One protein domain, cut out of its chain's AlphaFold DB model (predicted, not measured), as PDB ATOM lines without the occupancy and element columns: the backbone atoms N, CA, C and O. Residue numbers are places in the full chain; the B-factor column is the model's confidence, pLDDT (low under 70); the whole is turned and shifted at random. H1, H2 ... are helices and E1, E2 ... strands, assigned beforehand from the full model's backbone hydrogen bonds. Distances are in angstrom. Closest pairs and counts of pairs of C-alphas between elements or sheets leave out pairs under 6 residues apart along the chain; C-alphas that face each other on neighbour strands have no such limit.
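What this domain is: This is residues 35 to 59 and 112 to 151 of the 160 residues of an uncharacterized protein of Acidobacteria bacterium (UniProt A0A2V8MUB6). A small two-stranded hairpin, E1 and E2, has one long helix, H1, packed on it with residues 36 to 50, while residues 52 to 58, of which 52 to 56 belong to H1, stick out beyond it. A link after E2 leads away to a shorter helix, H3, set off at the other end of the long axis, and a four-residue helix, H2, lies near the start of E1. The printed part has 65 residues, with three named helices and two named strands in the order H1, H2, E1, E2, H3; the sheet, in the order E1 - E2, is antiparallel, and the class is mostly helix. The whole is loose, with a radius of gyration of the C-alphas of 14.7 A, and elongated, spanning 43 by 26 by 22 A.

How they stand to each other: E1, residues 122 to 125, and E2, residues 128 to 131, form a hairpin of antiparallel neighbours, with 172 degrees between their N-to-C directions. N 125 and O 128 are 2.8 A apart and N 123 and O 130 are 3.0 A apart, both within hydrogen-bond range. H1, residues 36 to 56, has 13 pairs of C-alphas within 8 A of E1, the closest those of Leu 40 and Ala 123 at 5.2 A. With E2 it has 6 such pairs, the closest the C-alphas of Thr 43 and Val 130 at 6.0 A. H2, residues 113 to 116, has one such pair with E1, the C-alphas of Ala 116 and Cys 122, 7.0 A apart. H2 and E2 are only just apart, their closest C-alphas 8.1 A from each other. H3, residues 141 to 148, is apart from H1, H2 and E1. In H1 and H3 every O i to N i+4 pair is within hydrogen-bond range; H2 is too short for such a pair.

Where its parts are: H1 runs 30.2 A, from C-alpha 36 at (146.099, 118.373, 135.710) to C-alpha 56 at (124.272, 108.570, 154.116). H2 measures 5.1 A from first to last C-alpha. E1 and E2 each measure 10.5 A. H3 measures 10.7 A and ends with C-alpha 148 at (140.244, 95.444, 132.520).

The domain as a whole: The two C-alphas farthest apart are those of Asp 58 and Ser 139, at 44.5 A. Residues 60 to 111 are not printed, and C-alphas 59 and 112 are 29.6 A apart across this cut. Of the links printed whole, H2 to E1 and E1 to E2 are tight, and E2 to H3 is short. Residues 137 to 142, of which 141 and 142 belong to H3, stand free. The mean pLDDT of the printed part is 77.4, and it is under 70 at residue 59, residues 112 to 118 and residues 146 to 151.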
ATOM      1  N   GLU A  35     143.644 117.955 131.475       91.50
ATOM      2  CA  GLU A  35     144.687 118.715 132.152       91.50
ATOM      3  C   GLU A  35     144.800 118.294 133.626       91.50
ATOM      4  O   GLU A  35     143.924 117.629 134.185       91.50
ATOM      5  N   ASP A  36     145.887 118.686 134.289       89.44
ATOM      6  CA  ASP A  36     146.099 118.373 135.710       89.44
ATOM      7  C   ASP A  36     144.978 118.945 136.593       89.44
ATOM      8  O   ASP A  36     144.552 118.311 137.563       89.44
ATOM      9  N   GLU A  37     144.444 120.115 136.227       92.88
ATOM     10  CA  GLU A  37     143.317 120.743 136.919       92.88
ATOM     11  C   GLU A  37     142.018 119.932 136.774       92.88
ATOM     12  O   GLU A  37     141.273 119.789 137.750       92.88
ATOM     13  N   ASP A  38     141.771 119.318 135.610       92.94
ATOM     14  CA  ASP A  38     140.624 118.424 135.409       92.94
ATOM     15  C   ASP A  38     140.713 117.205 136.331       92.94
ATOM     16  O   ASP A  38     139.726 116.822 136.972       92.94
ATOM     17  N   VAL A  39     141.909 116.615 136.444       91.31
ATOM     18  CA  VAL A  39     142.156 115.462 137.321       91.31
ATOM     19  C   VAL A  39     141.990 115.854 138.787       91.31
ATOM     20  O   VAL A  39     141.319 115.144 139.537       91.31
ATOM     21  N   LEU A  40     142.511 117.010 139.207       90.06
ATOM     22  CA  LEU A  40     142.325 117.526 140.564       90.06
ATOM     23  C   LEU A  40     140.842 117.754 140.895       90.06
ATOM     24  O   LEU A  40     140.368 117.373 141.977       90.06
ATOM     25  N   ARG A  41     140.090 118.344 139.961       94.19
ATOM     26  CA  ARG A  41     138.651 118.574 140.107       94.19
ATOM     27  C   ARG A  41     137.893 117.256 140.229       94.19
ATOM     28  O   ARG A  41     137.032 117.129 141.104       94.19
ATOM     29  N   LEU A  42     138.224 116.267 139.401       92.62
ATOM     30  CA  LEU A  42     137.631 114.934 139.468       92.62
ATOM     31  C   LEU A  42     137.908 114.263 140.820       92.62
ATOM     32  O   LEU A  42     136.966 113.803 141.466       92.62
ATOM     33  N   THR A  43     139.161 114.257 141.285       88.19
ATOM     34  CA  THR A  43     139.542 113.671 142.582       88.19
ATOM     35  C   THR A  43     138.788 114.328 143.734       88.19
ATOM     36  O   THR A  43     138.279 113.639 144.619       88.19
ATOM     37  N   THR A  44     138.640 115.654 143.696       88.00
ATOM     38  CA  THR A  44     137.863 116.408 144.690       88.00
ATOM     39  C   THR A  44     136.393 115.983 144.695       88.00
ATOM     40  O   THR A  44     135.837 115.684 145.753       88.00
ATOM     41  N   LEU A  45     135.765 115.895 143.518       94.94
ATOM     42  CA  LEU A  45     134.366 115.482 143.383       94.94
ATOM     43  C   LEU A  45     134.133 114.040 143.844       94.94
ATOM     44  O   LEU A  45     133.131 113.763 144.503       94.94
ATOM     45  N   VAL A  46     135.036 113.118 143.501       88.50
ATOM     46  CA  VAL A  46     134.953 111.716 143.931       88.50
ATOM     47  C   VAL A  46     135.098 111.620 145.446       88.50
ATOM     48  O   VAL A  46     134.250 111.002 146.082       88.50
ATOM     49  N   SER A  47     136.101 112.285 146.025       85.88
ATOM     50  CA  SER A  47     136.310 112.341 147.475       85.88
ATOM     51  C   SER A  47     135.049 112.815 148.211       85.88
ATOM     52  O   SER A  47     134.550 112.118 149.094       85.88
ATOM     53  N   GLN A  48     134.458 113.937 147.780       87.25
ATOM     54  CA  GLN A  48     133.224 114.474 148.366       87.25
ATOM     55  C   GLN A  48     132.042 113.511 148.229       87.25
ATOM     56  O   GLN A  48     131.335 113.251 149.198       87.25
ATOM     57  N   ARG A  49     131.830 112.939 147.038       89.06
ATOM     58  CA  ARG A  49     130.716 112.009 146.796       89.06
ATOM     59  C   ARG A  49     130.845 110.725 147.597       89.06
ATOM     60  O   ARG A  49     129.833 110.225 148.081       89.06
ATOM     61  N   VAL A  50     132.058 110.190 147.724       85.12
ATOM     62  CA  VAL A  50     132.312 108.981 148.511       85.12
ATOM     63  C   VAL A  50     132.073 109.271 149.989       85.12
ATOM     64  O   VAL A  50     131.332 108.526 150.621       85.12
ATOM     65  N   GLN A  51     132.594 110.378 150.523       82.00
ATOM     66  CA  GLN A  51     132.325 110.788 151.907       82.00
ATOM     67  C   GLN A  51     130.819 110.963 152.166       82.00
ATOM     68  O   GLN A  51     130.279 110.309 153.055       82.00
ATOM     69  N   SER A  52     130.103 111.721 151.325       84.31
ATOM     70  CA  SER A  52     128.648 111.898 151.467       84.31
ATOM     71  C   SER A  52     127.862 110.594 151.313       84.31
ATOM     72  O   SER A  52     126.801 110.432 151.912       84.31
ATOM     73  N   LEU A  53     128.330 109.649 150.490       83.75
ATOM     74  CA  LEU A  53     127.706 108.331 150.391       83.75
ATOM     75  C   LEU A  53     127.870 107.551 151.696       83.75
ATOM     76  O   LEU A  53     126.915 106.930 152.149       83.75
ATOM     77  N   LEU A  54     129.059 107.584 152.287       82.06
ATOM     78  CA  LEU A  54     129.383 106.839 153.498       82.06
ATOM     79  C   LEU A  54     128.628 107.390 154.710       82.06
ATOM     80  O   LEU A  54     128.011 106.611 155.436       82.06
ATOM     81  N   GLU A  55     128.530 108.716 154.825       80.81
ATOM     82  CA  GLU A  55     127.659 109.396 155.792       80.81
ATOM     83  C   GLU A  55     126.193 108.966 155.633       80.81
ATOM     84  O   GLU A  55     125.550 108.541 156.590       80.81
ATOM     85  N   ARG A  56     125.659 108.989 154.403       85.00
ATOM     86  CA  ARG A  56     124.272 108.570 154.116       85.00
ATOM     87  C   ARG A  56     124.001 107.095 154.410       85.00
ATOM     88  O   ARG A  56     122.838 106.712 154.539       85.00
ATOM     89  N   ARG A  57     125.040 106.259 154.439       79.62
ATOM     90  CA  ARG A  57     124.953 104.828 154.757       79.62
ATOM     91  C   ARG A  57     125.243 104.530 156.228       79.62
ATOM     92  O   ARG A  57     125.175 103.370 156.612       79.62
ATOM     93  N   ASP A  58     125.540 105.550 157.034       74.69
ATOM     94  CA  ASP A  58     125.974 105.416 158.429       74.69
ATOM     95  C   ASP A  58     127.213 104.505 158.578       74.69
ATOM     96  O   ASP A  58     127.389 103.782 159.560       74.69
ATOM     97  N   ILE A  59     128.069 104.505 157.550       65.75
ATOM     98  CA  ILE A  59     129.324 103.756 157.505       65.75
ATOM     99  C   ILE A  59     130.436 104.724 157.912       65.75
ATOM    100  O   ILE A  59     130.859 105.551 157.110       65.75
ATOM    101  N   GLY A 112     156.400 103.658 145.781       40.34
ATOM    102  CA  GLY A 112     155.923 104.261 144.534       40.34
ATOM    103  C   GLY A 112     154.880 105.376 144.684       40.34
ATOM    104  O   GLY A 112     154.705 106.136 143.737       40.34
ATOM    105  N   GLU A 113     154.200 105.519 145.831       44.56
ATOM    106  CA  GLU A 113     153.161 106.559 145.963       44.56
ATOM    107  C   GLU A 113     153.742 107.987 145.940       44.56
ATOM    108  O   GLU A 113     153.197 108.832 145.239       44.56
ATOM    109  N   GLU A 114     154.878 108.265 146.595       39.44
ATOM    110  CA  GLU A 114     155.459 109.626 146.632       39.44
ATOM    111  C   GLU A 114     155.889 110.163 145.249       39.44
ATOM    112  O   GLU A 114     155.649 111.337 144.961       39.44
ATOM    113  N   ASP A 115     156.420 109.311 144.364       42.62
ATOM    114  CA  ASP A 115     156.774 109.685 142.981       42.62
ATOM    115  C   ASP A 115     155.540 109.796 142.066       42.62
ATOM    116  O   ASP A 115     155.501 110.601 141.128       42.62
ATOM    117  N   ALA A 116     154.487 109.020 142.340       48.75
ATOM    118  CA  ALA A 116     153.270 109.030 141.533       48.75
ATOM    119  C   ALA A 116     152.474 110.343 141.666       48.75
ATOM    120  O   ALA A 116     151.709 110.681 140.764       48.75
ATOM    121  N   PHE A 117     152.674 111.114 142.742       52.25
ATOM    122  CA  PHE A 117     152.046 112.432 142.926       52.25
ATOM    123  C   PHE A 117     152.764 113.575 142.202       52.25
ATOM    124  O   PHE A 117     152.216 114.671 142.122       52.25
ATOM    125  N   GLN A 118     153.962 113.332 141.662       59.09
ATOM    126  CA  GLN A 118     154.685 114.288 140.814       59.09
ATOM    127  C   GLN A 118     154.474 114.026 139.316       59.09
ATOM    128  O   GLN A 118     154.974 114.765 138.470       59.09
ATOM    129  N   SER A 119     153.738 112.967 138.977       71.00
ATOM    130  CA  SER A 119     153.436 112.620 137.593       71.00
ATOM    131  C   SER A 119     152.321 113.513 137.034       71.00
ATOM    132  O   SER A 119     151.352 113.781 137.749       71.00
ATOM    133  N   PRO A 120     152.392 113.925 135.752       85.94
ATOM    134  CA  PRO A 120     151.285 114.616 135.093       85.94
ATOM    135  C   PRO A 120     149.986 113.822 135.229       85.94
ATOM    136  O   PRO A 120     150.006 112.589 135.267       85.94
ATOM    137  N   ARG A 121     148.850 114.515 135.266       86.06
ATOM    138  CA  ARG A 121     147.500 113.950 135.374       86.06
ATOM    139  C   ARG A 121     147.336 113.004 136.565       86.06
ATOM    140  O   ARG A 121     146.658 111.977 136.464       86.06
ATOM    141  N   CYS A 122     147.959 113.342 137.691       88.00
ATOM    142  CA  CYS A 122     147.794 112.649 138.963       88.00
ATOM    143  C   CYS A 122     147.419 113.653 140.055       88.00
ATOM    144  O   CYS A 122     147.990 114.737 140.131       88.00
ATOM    145  N   ALA A 123     146.458 113.308 140.913       85.31
ATOM    146  CA  ALA A 123     146.040 114.186 142.007       85.31
ATOM    147  C   ALA A 123     145.672 113.390 143.260       85.31
ATOM    148  O   ALA A 123     145.107 112.301 143.155       85.31
ATOM    149  N   MET A 124     145.932 113.972 144.436       83.75
ATOM    150  CA  MET A 124     145.537 113.434 145.738       83.75
ATOM    151  C   MET A 124     144.739 114.467 146.546       83.75
ATOM    152  O   MET A 124     145.189 115.594 146.738       83.75
ATOM    153  N   VAL A 125     143.570 114.074 147.059       77.94
ATOM    154  CA  VAL A 125     142.690 114.912 147.895       77.94
ATOM    155  C   VAL A 125     142.092 114.062 149.012       77.94
ATOM    156  O   VAL A 125     141.488 113.032 148.736       77.94
ATOM    157  N   SER A 126     142.230 114.475 150.277       78.56
ATOM    158  CA  SER A 126     141.633 113.780 151.439       78.56
ATOM    159  C   SER A 126     141.897 112.261 151.465       78.56
ATOM    160  O   SER A 126     140.999 111.476 151.746       78.56
ATOM    161  N   SER A 127     143.127 111.844 151.134       78.56
ATOM    162  CA  SER A 127     143.540 110.429 151.008       78.56
ATOM    163  C   SER A 127     142.910 109.628 149.853       78.56
ATOM    164  O   SER A 127     143.063 108.407 149.819       78.56
ATOM    165  N   PHE A 128     142.252 110.286 148.897       81.75
ATOM    166  CA  PHE A 128     141.874 109.722 147.598       81.75
ATOM    167  C   PHE A 128     142.903 110.128 146.548       81.75
ATOM    168  O   PHE A 128     143.306 111.289 146.533       81.75
ATOM    169  N   SER A 129     143.289 109.212 145.658       85.88
ATOM    170  CA  SER A 129     144.150 109.507 144.511       85.88
ATOM    171  C   SER A 129     143.504 109.089 143.191       85.88
ATOM    172  O   SER A 129     142.757 108.113 143.128       85.88
ATOM    173  N   VAL A 130     143.797 109.842 142.129       87.38
ATOM    174  CA  VAL A 130     143.459 109.499 140.740       87.38
ATOM    175  C   VAL A 130     144.719 109.611 139.899       87.38
ATOM    176  O   VAL A 130     145.449 110.596 140.012       87.38
ATOM    177  N   HIS A 131     144.936 108.617 139.038       89.00
ATOM    178  CA  HIS A 131     146.018 108.577 138.060       89.00
ATOM    179  C   HIS A 131     145.401 108.416 136.669       89.00
ATOM    180  O   HIS A 131     144.833 107.369 136.359       89.00
ATOM    181  N   ALA A 132     145.486 109.458 135.842       88.38
ATOM    182  CA  ALA A 132     144.824 109.536 134.537       88.38
ATOM    183  C   ALA A 132     145.813 109.748 133.376       88.38
ATOM    184  O   ALA A 132     145.429 110.160 132.286       88.38
ATOM    185  N   ASN A 133     147.100 109.458 133.585       87.94
ATOM    186  CA  ASN A 133     148.148 109.645 132.578       87.94
ATOM    187  C   ASN A 133     148.305 108.469 131.595       87.94
ATOM    188  O   ASN A 133     149.385 108.250 131.049       87.94
ATOM    189  N   VAL A 134     147.254 107.675 131.403       84.94
ATOM    190  CA  VAL A 134     147.282 106.488 130.545       84.94
ATOM    191  C   VAL A 134     146.292 106.683 129.408       84.94
ATOM    192  O   VAL A 134     145.111 106.906 129.649       84.94
ATOM    193  N   CYS A 135     146.782 106.566 128.176       84.38
ATOM    194  CA  CYS A 135     145.969 106.481 126.967       84.38
ATOM    195  C   CYS A 135     146.261 105.145 126.278       84.38
ATOM    196  O   CYS A 135     147.415 104.706 126.237       84.38
ATOM    197  N   ILE A 136     145.214 104.484 125.786       83.25
ATOM    198  CA  ILE A 136     145.307 103.205 125.085       83.25
ATOM    199  C   ILE A 136     144.572 103.358 123.764       83.25
ATOM    200  O   ILE A 136     143.377 103.642 123.746       83.25
ATOM    201  N   GLU A 137     145.294 103.150 122.669       83.81
ATOM    202  CA  GLU A 137     144.722 103.168 121.328       83.81
ATOM    203  C   GLU A 137     143.669 102.068 121.171       83.81
ATOM    204  O   GLU A 137     143.852 100.941 121.634       83.81
ATOM    205  N   ALA A 138     142.588 102.363 120.447       81.00
ATOM    206  CA  ALA A 138     141.487 101.417 120.246       81.00
ATOM    207  C   ALA A 138     141.919 100.108 119.553       81.00
ATOM    208  O   ALA A 138     141.263  99.076 119.688       81.00
ATOM    209  N   SER A 139     143.022 100.143 118.802       83.12
ATOM    210  CA  SER A 139     143.607  98.977 118.137       83.12
ATOM    211  C   SER A 139     144.459  98.105 119.066       83.12
ATOM    212  O   SER A 139     144.722  96.948 118.732       83.12
ATOM    213  N   ASP A 140     144.863  98.607 120.238       82.12
ATOM    214  CA  ASP A 140     145.700  97.882 121.195       82.12
ATOM    215  C   ASP A 140     144.851  97.040 122.152       82.12
ATOM    216  O   ASP A 140     144.690  97.302 123.348       82.12
ATOM    217  N   ARG A 141     144.292  95.974 121.580       80.69
ATOM    218  CA  ARG A 141     143.423  95.036 122.288       80.69
ATOM    219  C   ARG A 141     144.101  94.391 123.498       80.69
ATOM    220  O   ARG A 141     143.452  94.204 124.520       80.69
ATOM    221  N   MET A 142     145.399  94.106 123.405       79.25
ATOM    222  CA  MET A 142     146.157  93.482 124.490       79.25
ATOM    223  C   MET A 142     146.215  94.393 125.722       79.25
ATOM    224  O   MET A 142     146.017  93.930 126.845       79.25
ATOM    225  N   ARG A 143     146.446  95.697 125.531       73.12
ATOM    226  CA  ARG A 143     146.466  96.657 126.642       73.12
ATOM    227  C   ARG A 143     145.077  96.963 127.185       73.12
ATOM    228  O   ARG A 143     144.942  97.131 128.394       73.12
ATOM    229  N   LEU A 144     144.057  97.008 126.326       75.31
ATOM    230  CA  LEU A 144     142.666  97.176 126.762       75.31
ATOM    231  C   LEU A 144     142.224  96.023 127.672       75.31
ATOM    232  O   LEU A 144     141.670  96.264 128.744       75.31
ATOM    233  N   GLU A 145     142.528  94.785 127.279       75.69
ATOM    234  CA  GLU A 145     142.244  93.590 128.080       75.69
ATOM    235  C   GLU A 145     143.051  93.605 129.389       75.69
ATOM    236  O   GLU A 145     142.483  93.405 130.461       75.69
ATOM    237  N   GLY A 146     144.336  93.971 129.340       69.44
ATOM    238  CA  GLY A 146     145.180  94.087 130.534       69.44
ATOM    239  C   GLY A 146     144.715  95.146 131.545       69.44
ATOM    240  O   GLY A 146     144.832  94.934 132.749       69.44
ATOM    241  N   CYS A 147     144.151  96.272 131.093       64.12
ATOM    242  CA  CYS A 147     143.575  97.277 131.994       64.12
ATOM    243  C   CYS A 147     142.264  96.831 132.648       64.12
ATOM    244  O   CYS A 147     141.993  97.232 133.779       64.12
ATOM    245  N   ALA A 148     141.468  96.010 131.963       54.72
ATOM    246  CA  ALA A 148     140.244  95.444 132.520       54.72
ATOM    247  C   ALA A 148     140.525  94.299 133.512       54.72
ATOM    248  O   ALA A 148     139.750  94.100 134.447       54.72
ATOM    249  N   ASP A 149     141.633  93.573 133.324       46.28
ATOM    250  CA  ASP A 149     141.962  92.351 134.069       46.28
ATOM    251  C   ASP A 149     142.932  92.571 135.250       46.28
ATOM    252  O   ASP A 149     143.338  91.616 135.911       46.28
ATOM    253  N   MET A 150     143.297  93.824 135.566       50.84
ATOM    254  CA  MET A 150     144.132  94.161 136.731       50.84
ATOM    255  C   MET A 150     143.391  93.908 138.060       50.84
ATOM    256  O   MET A 150     142.938  94.815 138.756       50.84
ATOM    257  N   ARG A 151     143.300  92.632 138.442       33.72
ATOM    258  CA  ARG A 151     143.043  92.148 139.799       33.72
ATOM    259  C   ARG A 151     144.390  92.013 140.506       33.72
ATOM    260  O   ARG A 151     145.125  91.069 140.258       33.72
TER     261      ARG A 151